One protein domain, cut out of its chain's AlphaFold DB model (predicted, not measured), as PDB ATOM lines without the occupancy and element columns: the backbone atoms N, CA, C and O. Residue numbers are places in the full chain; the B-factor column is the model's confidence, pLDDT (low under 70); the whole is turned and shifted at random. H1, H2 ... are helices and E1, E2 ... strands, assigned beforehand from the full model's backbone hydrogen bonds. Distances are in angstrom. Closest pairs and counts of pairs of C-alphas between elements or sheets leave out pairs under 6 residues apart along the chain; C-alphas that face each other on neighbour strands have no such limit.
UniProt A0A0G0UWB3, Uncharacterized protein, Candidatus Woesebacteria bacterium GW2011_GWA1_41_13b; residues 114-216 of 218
ATOM      1  N   GLN A 114      -8.938  26.452  18.395       92.38
ATOM      2  CA  GLN A 114      -7.864  27.343  18.841       92.38
ATOM      3  C   GLN A 114      -7.258  26.883  20.168       92.38
ATOM      4  O   GLN A 114      -6.036  26.877  20.321       92.38
ATOM      5  N   GLU A 115      -8.100  26.483  21.121       90.06
ATOM      6  CA  GLU A 115      -7.636  25.911  22.384       90.06
ATOM      7  C   GLU A 115      -6.934  24.569  22.144       90.06
ATOM      8  O   GLU A 115      -5.865  24.352  22.706       90.06
ATOM      9  N   ALA A 116      -7.465  23.714  21.263       89.50
ATOM     10  CA  ALA A 116      -6.845  22.437  20.907       89.50
ATOM     11  C   ALA A 116      -5.456  22.628  20.285       89.50
ATOM     12  O   ALA A 116      -4.494  22.026  20.752       89.50
ATOM     13  N   ALA A 117      -5.312  23.532  19.313       89.69
ATOM     14  CA  ALA A 117      -4.015  23.857  18.720       89.69
ATOM     15  C   ALA A 117      -3.025  24.435  19.741       89.69
ATOM     16  O   ALA A 117      -1.851  24.074  19.745       89.69
ATOM     17  N   SER A 118      -3.499  25.297  20.645       88.56
ATOM     18  CA  SER A 118      -2.655  25.887  21.693       88.56
ATOM     19  C   SER A 118      -2.183  24.849  22.713       88.56
ATOM     20  O   SER A 118      -1.067  24.942  23.227       88.56
ATOM     21  N   LEU A 119      -3.031  23.867  23.027       86.56
ATOM     22  CA  LEU A 119      -2.751  22.851  24.035       86.56
ATOM     23  C   LEU A 119      -1.926  21.698  23.455       86.56
ATOM     24  O   LEU A 119      -0.926  21.303  24.055       86.56
ATOM     25  N   PHE A 120      -2.323  21.199  22.284       87.88
ATOM     26  CA  PHE A 120      -1.791  19.981  21.682       87.88
ATOM     27  C   PHE A 120      -0.777  20.220  20.564       87.88
ATOM     28  O   PHE A 120       0.010  19.326  20.273       87.88
ATOM     29  N   GLY A 121      -0.740  21.412  19.970       87.56
ATOM     30  CA  GLY A 121       0.106  21.736  18.821       87.56
ATOM     31  C   GLY A 121      -0.642  21.695  17.484       87.56
ATOM     32  O   GLY A 121      -1.822  21.357  17.402       87.56
ATOM     33  N   GLY A 122       0.062  22.064  16.412       85.12
ATOM     34  CA  GLY A 122      -0.519  22.209  15.076       85.12
ATOM     35  C   GLY A 122      -1.266  23.530  14.861       85.12
ATOM     36  O   GLY A 122      -1.137  24.474  15.636       85.12
ATOM     37  N   ASP A 123      -2.027  23.598  13.768       87.62
ATOM     38  CA  ASP A 123      -2.808  24.775  13.369       87.62
ATOM     39  C   ASP A 123      -4.292  24.567  13.703       87.62
ATOM     40  O   ASP A 123      -4.845  23.500  13.436       87.62
ATOM     41  N   ALA A 124      -4.954  25.590  14.253       90.38
ATOM     42  CA  ALA A 124      -6.366  25.538  14.643       90.38
ATOM     43  C   ALA A 124      -7.303  25.156  13.487       90.38
ATOM     44  O   ALA A 124      -8.295  24.471  13.702       90.38
ATOM     45  N   SER A 125      -6.989  25.549  12.251       91.44
ATOM     46  CA  SER A 125      -7.791  25.218  11.066       91.44
ATOM     47  C   SER A 125      -7.793  23.726  10.705       91.44
ATOM     48  O   SER A 125      -8.605  23.298   9.879       91.44
ATOM     49  N   ARG A 126      -6.892  22.943  11.310       89.19
ATOM     50  CA  ARG A 126      -6.710  21.504  11.069       89.19
ATOM     51  C   ARG A 126      -7.354  20.627  12.136       89.19
ATOM     52  O   ARG A 126      -7.322  19.409  11.997       89.19
ATOM     53  N   TRP A 127      -7.906  21.231  13.185       91.31
ATOM     54  CA  TRP A 127      -8.567  20.518  14.269       91.31
ATOM     55  C   TRP A 127     -10.077  20.470  14.057       91.31
ATOM     56  O   TRP A 127     -10.725  21.494  13.839       91.31
ATOM     57  N   GLU A 128     -10.641  19.276  14.185       91.12
ATOM     58  CA  GLU A 128     -12.070  19.006  14.072       91.12
ATOM     59  C   GLU A 128     -12.573  18.280  15.324       91.12
ATOM     60  O   GLU A 128     -11.868  17.424  15.858       91.12
ATOM     61  N   PRO A 129     -13.776  18.593  15.829       87.69
ATOM     62  CA  PRO A 129     -14.363  17.813  16.908       87.69
ATOM     63  C   PRO A 129     -14.719  16.408  16.406       87.69
ATOM     64  O   PRO A 129     -15.232  16.243  15.297       87.69
ATOM     65  N   THR A 130     -14.486  15.390  17.230       82.38
ATOM     66  CA  THR A 130     -14.941  14.027  16.925       82.38
ATOM     67  C   THR A 130     -16.467  13.917  17.007       82.38
ATOM     68  O   THR A 130     -17.114  14.665  17.739       82.38
ATOM     69  N   ALA A 131     -17.052  12.964  16.270       65.88
ATOM     70  CA  ALA A 131     -18.504  12.752  16.220       65.88
ATOM     71  C   ALA A 131     -19.117  12.346  17.576       65.88
ATOM     72  O   ALA A 131     -20.267  12.679  17.853       65.88
ATOM     73  N   ASP A 132     -18.335  11.676  18.426       56.69
ATOM     74  CA  ASP A 132     -18.683  11.392  19.816       56.69
ATOM     75  C   ASP A 132     -18.005  12.408  20.748       56.69
ATOM     76  O   ASP A 132     -16.880  12.836  20.460       56.69
ATOM     77  N   PRO A 133     -18.647  12.820  21.859       55.38
ATOM     78  CA  PRO A 133     -18.121  13.844  22.753       55.38
ATOM     79  C   PRO A 133     -16.918  13.282  23.507       55.38
ATOM     80  O   PRO A 133     -17.053  12.713  24.588       55.38
ATOM     81  N   GLY A 134     -15.738  13.401  22.912       70.62
ATOM     82  CA  GLY A 134     -14.556  12.766  23.465       70.62
ATOM     83  C   GLY A 134     -13.252  13.395  23.035       70.62
ATOM     84  O   GLY A 134     -12.360  13.450  23.863       70.62
ATOM     85  N   GLY A 135     -13.106  13.908  21.814       84.44
ATOM     86  CA  GLY A 135     -11.784  14.321  21.362       84.44
ATOM     87  C   GLY A 135     -11.739  15.379  20.274       84.44
ATOM     88  O   GLY A 135     -12.749  15.848  19.746       84.44
ATOM     89  N   TRP A 136     -10.505  15.745  19.959       89.94
ATOM     90  CA  TRP A 136     -10.132  16.602  18.849       89.94
ATOM     91  C   TRP A 136      -9.344  15.776  17.846       89.94
ATOM     92  O   TRP A 136      -8.387  15.103  18.218       89.94
ATOM     93  N   HIS A 137      -9.747  15.827  16.586       90.25
ATOM     94  CA  HIS A 137      -9.090  15.168  15.474       90.25
ATOM     95  C   HIS A 137      -8.249  16.179  14.692       90.25
ATOM     96  O   HIS A 137      -8.768  17.175  14.193       90.25
ATOM     97  N   LEU A 138      -6.951  15.927  14.598       89.00
ATOM     98  CA  LEU A 138      -6.053  16.577  13.660       89.00
ATOM     99  C   LEU A 138      -6.183  15.867  12.311       89.00
ATOM    100  O   LEU A 138      -5.856  14.680  12.209       89.00
ATOM    101  N   ARG A 139      -6.610  16.620  11.291       86.25
ATOM    102  CA  ARG A 139      -6.719  16.141   9.906       86.25
ATOM    103  C   ARG A 139      -5.419  15.521   9.407       86.25
ATOM    104  O   ARG A 139      -4.331  15.963   9.769       86.25
ATOM    105  N   GLU A 140      -5.568  14.542   8.522       79.44
ATOM    106  CA  GLU A 140      -4.446  13.904   7.847       79.44
ATOM    107  C   GLU A 140      -3.750  14.860   6.863       79.44
ATOM    108  O   GLU A 140      -4.386  15.439   5.982       79.44
ATOM    109  N   GLU A 141      -2.433  15.001   6.996       75.25
ATOM    110  CA  GLU A 141      -1.599  15.912   6.213       75.25
ATOM    111  C   GLU A 141      -0.416  15.174   5.555       75.25
ATOM    112  O   GLU A 141       0.057  14.143   6.044       75.25
ATOM    113  N   PRO A 142       0.137  15.697   4.443       72.25
ATOM    114  CA  PRO A 142       1.253  15.054   3.754       72.25
ATOM    115  C   PRO A 142       2.567  15.090   4.551       72.25
ATOM    116  O   PRO A 142       3.469  14.305   4.244       72.25
ATOM    117  N   PHE A 143       2.676  15.969   5.551       73.69
ATOM    118  CA  PHE A 143       3.816  16.105   6.458       73.69
ATOM    119  C   PHE A 143       3.387  15.878   7.908       73.69
ATOM    120  O   PHE A 143       2.236  16.102   8.275       73.69
ATOM    121  N   SER A 144       4.330  15.451   8.746       80.81
ATOM    122  CA  SER A 144       4.056  15.207  10.159       80.81
ATOM    123  C   SER A 144       4.043  16.503  10.969       80.81
ATOM    124  O   SER A 144       4.921  17.352  10.825       80.81
ATOM    125  N   ILE A 145       3.073  16.624  11.870       82.75
ATOM    126  CA  ILE A 145       2.947  17.708  12.844       82.75
ATOM    127  C   ILE A 145       3.312  17.155  14.216       82.75
ATOM    128  O   ILE A 145       2.817  16.101  14.608       82.75
ATOM    129  N   LEU A 146       4.178  17.856  14.950       84.81
ATOM    130  CA  LEU A 146       4.487  17.493  16.330       84.81
ATOM    131  C   LEU A 146       3.284  17.811  17.220       84.81
ATOM    132  O   LEU A 146       2.952  18.979  17.423       84.81
ATOM    133  N   LEU A 147       2.670  16.769  17.767       84.31
ATOM    134  CA  LEU A 147       1.629  16.877  18.775       84.31
ATOM    135  C   LEU A 147       2.192  16.592  20.156       84.31
ATOM    136  O   LEU A 147       3.044  15.728  20.306       84.31
ATOM    137  N   ASN A 148       1.690  17.289  21.169       86.50
ATOM    138  CA  ASN A 148       1.938  17.037  22.580       86.50
ATOM    139  C   ASN A 148       0.585  16.872  23.274       86.50
ATOM    140  O   ASN A 148      -0.058  17.874  23.560       86.50
ATOM    141  N   PRO A 149       0.145  15.649  23.597       79.38
ATOM    142  CA  PRO A 149      -1.190  15.435  24.146       79.38
ATOM    143  C   PRO A 149      -1.356  15.966  25.582       79.38
ATOM    144  O   PRO A 149      -2.440  15.865  26.139       79.38
ATOM    145  N   LYS A 150      -0.319  16.552  26.205       80.38
ATOM    146  CA  LYS A 150      -0.380  17.198  27.533       80.38
ATOM    147  C   LYS A 150      -0.946  16.307  28.647       80.38
ATOM    148  O   LYS A 150      -1.575  16.800  29.575       80.38
ATOM    149  N   GLY A 151      -0.688  15.002  28.586       77.31
ATOM    150  CA  GLY A 151      -1.217  14.056  29.569       77.31
ATOM    151  C   GLY A 151      -2.644  13.587  29.292       77.31
ATOM    152  O   GLY A 151      -3.203  12.855  30.102       77.31
ATOM    153  N   SER A 152      -3.226  13.964  28.155       82.56
ATOM    154  CA  SER A 152      -4.367  13.268  27.569       82.56
ATOM    155  C   SER A 152      -3.921  12.026  26.802       82.56
ATOM    156  O   SER A 152      -2.752  11.859  26.442       82.56
ATOM    157  N   LEU A 153      -4.876  11.141  26.555       84.88
ATOM    158  CA  LEU A 153      -4.713  10.025  25.642       84.88
ATOM    159  C   LEU A 153      -4.786  10.517  24.195       84.88
ATOM    160  O   LEU A 153      -5.696  11.263  23.850       84.88
ATOM    161  N   ALA A 154      -3.878  10.068  23.337       86.00
ATOM    162  CA  ALA A 154      -3.977  10.297  21.906       86.00
ATOM    163  C   ALA A 154      -3.794   9.001  21.122       86.00
ATOM    164  O   ALA A 154      -3.118   8.076  21.571       86.00
ATOM    165  N   GLU A 155      -4.382   8.957  19.939       85.38
ATOM    166  CA  GLU A 155      -4.067   7.981  18.908       85.38
ATOM    167  C   GLU A 155      -3.629   8.681  17.634       85.38
ATOM    168  O   GLU A 155      -4.046   9.805  17.366       85.38
ATOM    169  N   GLY A 156      -2.787   8.034  16.842       79.69
ATOM    170  CA  GLY A 156      -2.319   8.608  15.596       79.69
ATOM    171  C   GLY A 156      -1.839   7.564  14.619       79.69
ATOM    172  O   GLY A 156      -1.557   6.417  14.978       79.69
ATOM    173  N   TYR A 157      -1.744   8.012  13.376       71.06
ATOM    174  CA  TYR A 157      -1.281   7.207  12.266       71.06
ATOM    175  C   TYR A 157      -0.092   7.881  11.588       71.06
ATOM    176  O   TYR A 157      -0.003   9.112  11.485       71.06
ATOM    177  N   PHE A 158       0.821   7.047  11.118       68.44
ATOM    178  CA  PHE A 158       1.925   7.434  10.257       68.44
ATOM    179  C   PHE A 158       1.860   6.656   8.967       68.44
ATOM    180  O   PHE A 158       1.495   5.486   8.994       68.44
ATOM    181  N   ASP A 159       2.316   7.281   7.884       64.25
ATOM    182  CA  ASP A 159       2.614   6.612   6.625       64.25
ATOM    183  C   ASP A 159       1.383   5.957   5.974       64.25
ATOM    184  O   ASP A 159       1.497   4.989   5.234       64.25
ATOM    185  N   THR A 160       0.197   6.527   6.178       59.00
ATOM    186  CA  THR A 160      -1.118   6.057   5.688       59.00
ATOM    187  C   THR A 160      -1.282   6.028   4.162       59.00
ATOM    188  O   THR A 160      -2.313   5.590   3.653       59.00
ATOM    189  N   LYS A 161      -0.272   6.466   3.402       59.47
ATOM    190  CA  LYS A 161      -0.306   6.469   1.934       59.47
ATOM    191  C   LYS A 161      -0.246   5.037   1.375       59.47
ATOM    192  O   LYS A 161       0.535   4.225   1.875       59.47
ATOM    193  N   PRO A 162      -0.952   4.742   0.268       51.38
ATOM    194  CA  PRO A 162      -0.837   3.454  -0.412       51.38
ATOM    195  C   PRO A 162       0.627   3.101  -0.734       51.38
ATOM    196  O   PRO A 162       1.366   3.916  -1.293       51.38
ATOM    197  N   GLY A 163       1.057   1.889  -0.371       52.91
ATOM    198  CA  GLY A 163       2.430   1.402  -0.578       52.91
ATOM    199  C   GLY A 163       3.455   1.832   0.483       52.91
ATOM    200  O   GLY A 163       4.654   1.608   0.297       52.91
ATOM    201  N   LYS A 164       3.013   2.449   1.582       58.56
ATOM    202  CA  LYS A 164       3.825   2.721   2.774       58.56
ATOM    203  C   LYS A 164       3.407   1.803   3.931       58.56
ATOM    204  O   LYS A 164       2.332   1.210   3.904       58.56
ATOM    205  N   ASN A 165       4.289   1.648   4.922       56.72
ATOM    206  CA  ASN A 165       4.047   0.769   6.065       56.72
ATOM    207  C   ASN A 165       3.199   1.492   7.101       56.72
ATOM    208  O   ASN A 165       3.728   2.243   7.920       56.72
ATOM    209  N   ALA A 166       1.898   1.239   7.032       59.69
ATOM    210  CA  ALA A 166       0.901   1.782   7.927       59.69
ATOM    211  C   ALA A 166       1.231   1.578   9.410       59.69
ATOM    212  O   ALA A 166       1.158   0.436   9.861       59.69
ATOM    213  N   GLN A 167       1.559   2.617  10.186       65.62
ATOM    214  CA  GLN A 167       1.762   2.458  11.630       65.62
ATOM    215  C   GLN A 167       0.681   3.182  12.426       65.62
ATOM    216  O   GLN A 167       0.347   4.334  12.160       65.62
ATOM    217  N   CYS A 168       0.135   2.475  13.411       72.00
ATOM    218  CA  CYS A 168      -0.910   2.939  14.309       72.00
ATOM    219  C   CYS A 168      -0.358   2.995  15.733       72.00
ATOM    220  O   CYS A 168       0.289   2.045  16.178       72.00
ATOM    221  N   PHE A 169      -0.635   4.074  16.463       76.31
ATOM    222  CA  PHE A 169      -0.115   4.261  17.814       76.31
ATOM    223  C   PHE A 169      -1.156   4.838  18.759       76.31
ATOM    224  O   PHE A 169      -1.883   5.750  18.381       76.31
ATOM    225  N   ALA A 170      -1.142   4.383  20.010       80.44
ATOM    226  CA  ALA A 170      -1.714   5.107  21.139       80.44
ATOM    227  C   ALA A 170      -0.571   5.745  21.936       80.44
ATOM    228  O   ALA A 170       0.346   5.042  22.362       80.44
ATOM    229  N   PHE A 171      -0.595   7.060  22.136       75.69
ATOM    230  CA  PHE A 171       0.523   7.798  22.711       75.69
ATOM    231  C   PHE A 171       0.106   8.857  23.733       75.69
ATOM    232  O   PHE A 171      -0.994   9.402  23.697       75.69
ATOM    233  N   VAL A 172       1.016   9.141  24.666       75.25
ATOM    234  CA  VAL A 172       0.846  10.158  25.731       75.25
ATOM    235  C   VAL A 172       2.012  11.151  25.782       75.25
ATOM    236  O   VAL A 172       2.098  12.003  26.662       75.25
ATOM    237  N   VAL A 173       2.925  11.033  24.821       71.12
ATOM    238  CA  VAL A 173       4.154  11.818  24.701       71.12
ATOM    239  C   VAL A 173       4.130  12.687  23.461       71.12
ATOM    240  O   VAL A 173       3.366  12.405  22.540       71.12
ATOM    241  N   PRO A 174       4.988  13.717  23.391       81.62
ATOM    242  CA  PRO A 174       5.162  14.444  22.156       81.62
ATOM    243  C   PRO A 174       5.604  13.527  21.008       81.62
ATOM    244  O   PRO A 174       6.583  12.796  21.150       81.62
ATOM    245  N   MET A 175       4.902  13.576  19.876       78.56
ATOM    246  CA  MET A 175       5.188  12.749  18.701       78.56
ATOM    247  C   MET A 175       4.776  13.475  17.417       78.56
ATOM    248  O   MET A 175       3.763  14.173  17.394       78.56
ATOM    249  N   GLY A 176       5.569  13.343  16.349       81.69
ATOM    250  CA  GLY A 176       5.108  13.728  15.011       81.69
ATOM    251  C   GLY A 176       3.935  12.838  14.607       81.69
ATOM    252  O   GLY A 176       3.916  11.693  15.012       81.69
ATOM    253  N   VAL A 177       2.960  13.319  13.850       78.75
ATOM    254  CA  VAL A 177       1.886  12.483  13.278       78.75
ATOM    255  C   VAL A 177       1.369  13.129  11.999       78.75
ATOM    256  O   VAL A 177       1.415  14.351  11.878       78.75
ATOM    257  N   GLN A 178       0.895  12.335  11.040       79.69
ATOM    258  CA  GLN A 178       0.215  12.879   9.856       79.69
ATOM    259  C   GLN A 178      -1.260  13.148  10.135       79.69
ATOM    260  O   GLN A 178      -1.789  14.107   9.601       79.69
ATOM    261  N   GLY A 179      -1.882  12.370  11.021       82.75
ATOM    262  CA  GLY A 179      -3.219  12.600  11.560       82.75
ATOM    263  C   GLY A 179      -3.359  11.902  12.911       82.75
ATOM    264  O   GLY A 179      -2.685  10.898  13.172       82.75
ATOM    265  N   ALA A 180      -4.185  12.456  13.795       86.38
ATOM    266  CA  ALA A 180      -4.335  11.943  15.155       86.38
ATOM    267  C   ALA A 180      -5.623  12.409  15.817       86.38
ATOM    268  O   ALA A 180      -6.161  13.456  15.476       86.38
ATOM    269  N   THR A 181      -6.071  11.672  16.822       88.25
ATOM    270  CA  THR A 181      -7.173  12.075  17.689       88.25
ATOM    271  C   THR A 181      -6.675  12.156  19.124       88.25
ATOM    272  O   THR A 181      -6.133  11.186  19.649       88.25
ATOM    273  N   VAL A 182      -6.843  13.314  19.763       88.94
ATOM    274  CA  VAL A 182      -6.571  13.508  21.191       88.94
ATOM    275  C   VAL A 182      -7.888  13.445  21.943       88.94
ATOM    276  O   VAL A 182      -8.815  14.193  21.640       88.94
ATOM    277  N   TRP A 183      -7.957  12.567  22.931       87.25
ATOM    278  CA  TRP A 183      -9.153  12.226  23.678       87.25
ATOM    279  C   TRP A 183      -9.172  12.884  25.065       87.25
ATOM    280  O   TRP A 183      -8.133  13.138  25.679       87.25
ATOM    281  N   ASN A 184     -10.363  13.127  25.595       84.19
ATOM    282  CA  ASN A 184     -10.647  13.661  26.925       84.19
ATOM    283  C   ASN A 184     -10.563  12.559  27.990       84.19
ATOM    284  O   ASN A 184     -11.344  12.485  28.941       84.19
ATOM    285  N   GLU A 185      -9.588  11.683  27.815       82.19
ATOM    286  CA  GLU A 185      -9.263  10.602  28.710       82.19
ATOM    287  C   GLU A 185      -7.869  10.870  29.267       82.19
ATOM    288  O   GLU A 185      -6.986  11.342  28.542       82.19
ATOM    289  N   PRO A 186      -7.625  10.533  30.542       79.12
ATOM    290  CA  PRO A 186      -6.282  10.563  31.090       79.12
ATOM    291  C   PRO A 186      -5.325   9.710  30.250       79.12
ATOM    292  O   PRO A 186      -5.635   8.560  29.917       79.12
ATOM    293  N   GLY A 187      -4.145  10.256  29.970       77.56
ATOM    294  CA  GLY A 187      -3.038   9.593  29.295       77.56
ATOM    295  C   GLY A 187      -2.364   8.569  30.204       77.56
ATOM    296  O   GLY A 187      -1.229   8.756  30.642       77.56
ATOM    297  N   THR A 188      -3.069   7.479  30.503       76.75
ATOM    298  CA  THR A 188      -2.524   6.326  31.232       76.75
ATOM    299  C   THR A 188      -2.287   5.153  30.294       76.75
ATOM    300  O   THR A 188      -2.929   5.016  29.248       76.75
ATOM    301  N   ARG A 189      -1.377   4.261  30.693       74.00
ATOM    302  CA  ARG A 189      -1.064   3.048  29.934       74.00
ATOM    303  C   ARG A 189      -2.289   2.150  29.769       74.00
ATOM    304  O   ARG A 189      -2.496   1.592  28.697       74.00
ATOM    305  N   GLU A 190      -3.120   2.040  30.800       79.94
ATOM    306  CA  GLU A 190      -4.346   1.237  30.779       79.94
ATOM    307  C   GLU A 190      -5.355   1.792  29.768       79.94
ATOM    308  O   GLU A 190      -5.995   1.026  29.047       79.94
ATOM    309  N   ASN A 191      -5.495   3.118  29.691       78.88
ATOM    310  CA  ASN A 191      -6.378   3.758  28.721       78.88
ATOM    311  C   ASN A 191      -5.837   3.622  27.293       78.88
ATOM    312  O   ASN A 191      -6.606   3.304  26.388       78.88
ATOM    313  N   ALA A 192      -4.519   3.742  27.102       76.31
ATOM    314  CA  ALA A 192      -3.879   3.498  25.810       76.31
ATOM    315  C   ALA A 192      -4.063   2.052  25.323       76.31
ATOM    316  O   ALA A 192      -4.395   1.831  24.162       76.31
ATOM    317  N   GLN A 193      -3.946   1.061  26.212       76.69
ATOM    318  CA  GLN A 193      -4.210  -0.346  25.886       76.69
ATOM    319  C   GLN A 193      -5.682  -0.606  25.532       76.69
ATOM    320  O   GLN A 193      -5.980  -1.365  24.611       76.69
ATOM    321  N   LYS A 194      -6.627   0.032  26.238       79.25
ATOM    322  CA  LYS A 194      -8.057  -0.056  25.896       79.25
ATOM    323  C   LYS A 194      -8.357   0.576  24.540       79.25
ATOM    324  O   LYS A 194      -9.199   0.050  23.816       79.25
ATOM    325  N   LEU A 195      -7.698   1.686  24.212       76.75
ATOM    326  CA  LEU A 195      -7.850   2.356  22.926       76.75
ATOM    327  C   LEU A 195      -7.292   1.499  21.792       76.75
ATOM    328  O   LEU A 195      -8.004   1.246  20.830       76.75
ATOM    329  N   GLN A 196      -6.100   0.927  21.968       71.50
ATOM    330  CA  GLN A 196      -5.487  -0.019  21.030       71.50
ATOM    331  C   GLN A 196      -6.440  -1.165  20.637       71.50
ATOM    332  O   GLN A 196      -6.489  -1.554  19.475       71.50
ATOM    333  N   ALA A 197      -7.227  -1.689  21.585       68.69
ATOM    334  CA  ALA A 197      -8.208  -2.746  21.320       68.69
ATOM    335  C   ALA A 197      -9.443  -2.277  20.523       68.69
ATOM    336  O   ALA A 197     -10.152  -3.105  19.952       68.69
ATOM    337  N   LYS A 198      -9.727  -0.970  20.517       69.12
ATOM    338  CA  LYS A 198     -10.856  -0.342  19.814       69.12
ATOM    339  C   LYS A 198     -10.467   0.254  18.468       69.12
ATOM    340  O   LYS A 198     -11.338   0.387  17.612       69.12
ATOM    341  N   MET A 199      -9.201   0.631  18.295       66.19
ATOM    342  CA  MET A 199      -8.701   1.171  17.041       66.19
ATOM    343  C   MET A 199      -8.937   0.147  15.938       66.19
ATOM    344  O   MET A 199      -8.344  -0.934  15.919       66.19
ATOM    345  N   ALA A 200      -9.834   0.491  15.017       55.19
ATOM    346  CA  ALA A 200      -9.955  -0.237  13.775       55.19
ATOM    347  C   ALA A 200      -8.632  -0.030  13.039       55.19
ATOM    348  O   ALA A 200      -8.368   1.061  12.536       55.19
ATOM    349  N   ILE A 201      -7.780  -1.058  13.032       52.41
ATOM    350  CA  ILE A 201      -6.611  -1.105  12.156       52.41
ATOM    351  C   ILE A 201      -7.182  -0.872  10.752       52.41
ATOM    352  O   ILE A 201      -7.998  -1.697  10.313       52.41
ATOM    353  N   PRO A 202      -6.855   0.246  10.072       50.56
ATOM    354  CA  PRO A 202      -7.259   0.421   8.688       50.56
ATOM    355  C   PRO A 202      -6.838  -0.846   7.956       50.56
ATOM    356  O   PRO A 202      -5.743  -1.352   8.199       50.56
ATOM    357  N   LYS A 203      -7.707  -1.423   7.122       44.88
ATOM    358  CA  LYS A 203      -7.250  -2.487   6.226       44.88
ATOM    359  C   LYS A 203      -6.205  -1.846   5.326       44.88
ATOM    360  O   LYS A 203      -6.560  -1.156   4.379       44.88
ATOM    361  N   TRP A 204      -4.944  -2.003   5.695       54.34
ATOM    362  CA  TRP A 204      -3.830  -1.500   4.930       54.34
ATOM    363  C   TRP A 204      -3.875  -2.181   3.562       54.34
ATOM    364  O   TRP A 204      -4.163  -3.379   3.462       54.34
ATOM    365  N   ASP A 205      -3.623  -1.415   2.500       50.47
ATOM    366  CA  ASP A 205      -3.657  -1.907   1.113       50.47
ATOM    367  C   ASP A 205      -2.633  -3.033   0.845       50.47
ATOM    368  O   ASP A 205      -2.627  -3.636  -0.227       50.47
ATOM    369  N   ASP A 206      -1.766  -3.342   1.814       54.56
ATOM    370  CA  ASP A 206      -0.794  -4.435   1.769       54.56
ATOM    371  C   ASP A 206      -1.357  -5.803   2.205       54.56
ATOM    372  O   ASP A 206      -0.661  -6.818   2.113       54.56
ATOM    373  N   GLY A 207      -2.616  -5.855   2.661       53.41
ATOM    374  CA  GLY A 207      -3.273  -7.083   3.107       53.41
ATOM    375  C   GLY A 207      -2.723  -7.657   4.418       53.41
ATOM    376  O   GLY A 207      -3.042  -8.803   4.746       53.41
ATOM    377  N   GLN A 208      -1.912  -6.898   5.166       56.12
ATOM    378  CA  GLN A 208      -1.330  -7.310   6.442       56.12
ATOM    379  C   GLN A 208      -1.981  -6.600   7.634       56.12
ATOM    380  O   GLN A 208      -2.439  -5.461   7.566       56.12
ATOM    381  N   THR A 209      -2.014  -7.299   8.769       54.75
ATOM    382  CA  THR A 209      -2.449  -6.725  10.045       54.75
ATOM    383  C   THR A 209      -1.237  -6.141  10.762       54.75
ATOM    384  O   THR A 209      -0.436  -6.894  11.317       54.75
ATOM    385  N   HIS A 210      -1.123  -4.814  10.796       58.84
ATOM    386  CA  HIS A 210      -0.121  -4.128  11.618       58.84
ATOM    387  C   HIS A 210      -0.704  -3.851  13.009       58.84
ATOM    388  O   HIS A 210      -1.703  -3.131  13.102       58.84
ATOM    389  N   PRO A 211      -0.160  -4.441  14.089       60.69
ATOM    390  CA  PRO A 211      -0.656  -4.174  15.433       60.69
ATOM    391  C   PRO A 211      -0.387  -2.710  15.796       60.69
ATOM    392  O   PRO A 211       0.718  -2.216  15.599       60.69
ATOM    393  N   CYS A 212      -1.386  -2.022  16.351       67.25
ATOM    394  CA  CYS A 212      -1.170  -0.699  16.931       67.25
ATOM    395  C   CYS A 212      -0.201  -0.812  18.120       67.25
ATOM    396  O   CYS A 212      -0.308  -1.768  18.886       67.25
ATOM    397  N   GLU A 213       0.711   0.133  18.321       71.31
ATOM    398  CA  GLU A 213       1.662   0.117  19.444       71.31
ATOM    399  C   GLU A 213       1.320   1.182  20.495       71.31
ATOM    400  O   GLU A 213       0.747   2.225  20.188       71.31
ATOM    401  N   VAL A 214       1.661   0.928  21.763       68.50
ATOM    402  CA  VAL A 214       1.495   1.916  22.843       68.50
ATOM    403  C   VAL A 214       2.826   2.617  23.087       68.50
ATOM    404  O   VAL A 214       3.783   1.992  23.541       68.50
ATOM    405  N   MET A 215       2.860   3.924  22.839       68.88
ATOM    406  CA  MET A 215       4.031   4.784  22.986       68.88
ATOM    407  C   MET A 215       3.871   5.680  24.216       68.88
ATOM    408  O   MET A 215       3.117   6.653  24.222       68.88
ATOM    409  N   ALA A 216       4.601   5.365  25.278       59.44
ATOM    410  CA  ALA A 216       4.594   6.151  26.504       59.44
ATOM    411  C   ALA A 216       6.029   6.485  26.924       59.44
ATOM    412  O   ALA A 216       6.930   5.661  26.774       59.44
TER     413      ALA A 216
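What this domain is: This is residues 114 to 216 of the 218 residues of an uncharacterized protein of Candidatus Woesebacteria bacterium GW2011_GWA1_41_13b (UniProt A0A0G0UWB3). A twisted sheet of six strands forms a slab through the domain, with H2 packed on one face and the short helix H1 on the opposite face near the other edge. A small ribbon of two strands, E3 and E6, lies over the same face as H1. The printed part has 103 residues with two named helices and eight named strands, in the order H1 E1 E2 E3 E4 E5 E6 E7 H2 E8; the large sheet runs E1 E2 E7 E4 E5 E8 and is mixed. The class is mixed, helices and strands; the whole is compact, with a radius of gyration of the C-alphas of 12.9 A and spans of 38, 30 and 24 A.

Where its parts are: In the large sheet, E7 is residues 179 to 186, 19.9 A long, and bends by 54 degrees at residue 183. E4 is residues 152 to 158, 19.3 A, and E5 is residues 167 to 171, 12.4 A. E2 is residues 135 to 138, E1 residues 127 to 129, and E8 residues 213 to 215, ending at C-alpha 215 (4.031, 4.784, 22.986). E3, residues 145 to 147, and E6, residues 175 to 177, form the second sheet. H2 is residues 189 to 198, 14.5 A, from C-alpha 189 (-1.064, 3.048, 29.934). H1 is residues 114 to 120, 10.0 A, from C-alpha 114 (-7.864, 27.343, 18.841).

How they stand to each other: E7 and E4 are antiparallel at 161 degrees, with N 155 and O 181 2.8 A apart, within hydrogen-bond range. E4 and E5 form an antiparallel hairpin, with N 156 and O 169 at 2.9 A. E8, an edge strand, is parallel to E5 at 40 degrees, with N 215 and O 170 at 2.8 A. E2 is antiparallel to E7, with N 136 and O 182 at 2.8 A, and forms a hairpin with the edge strand E1, with N 128 and O 137 at 2.8 A. H2 is on the sheet at a height of 7.4 A, over E5 and only just over E4, on which 3 of its 10 C-alphas fall; its closest C-alphas to E5 are Ala 192 and Ala 170, 5.4 A apart. E7, H2 and E8 form a split strand-helix-strand unit, two strands running the same way with E4 and E5 between them, and its crossover is right-handed. H1, on the opposite face, is 9.5 A over the sheet and runs across E2 at 88 degrees on the local plane. E3 and E6 are antiparallel, with N 145 and O 177 at 2.8 A; the closest C-alphas of E4 and E6 are Phe 158 and Val 177, 5.9 A apart. In H1 and H2 every O i to N i+4 pair is within hydrogen-bond range.

The domain as a whole: The C-alphas farthest apart are Glu 115 and Gly 207, at 38.5 A. The printed part has no cut. The link from H2 to E8, residues 199 to 212, is long. Mean pLDDT of the printed part is 75.0, and residues 131 to 133, 158 to 167, 197 to 212 and 214 to 216 are under 70.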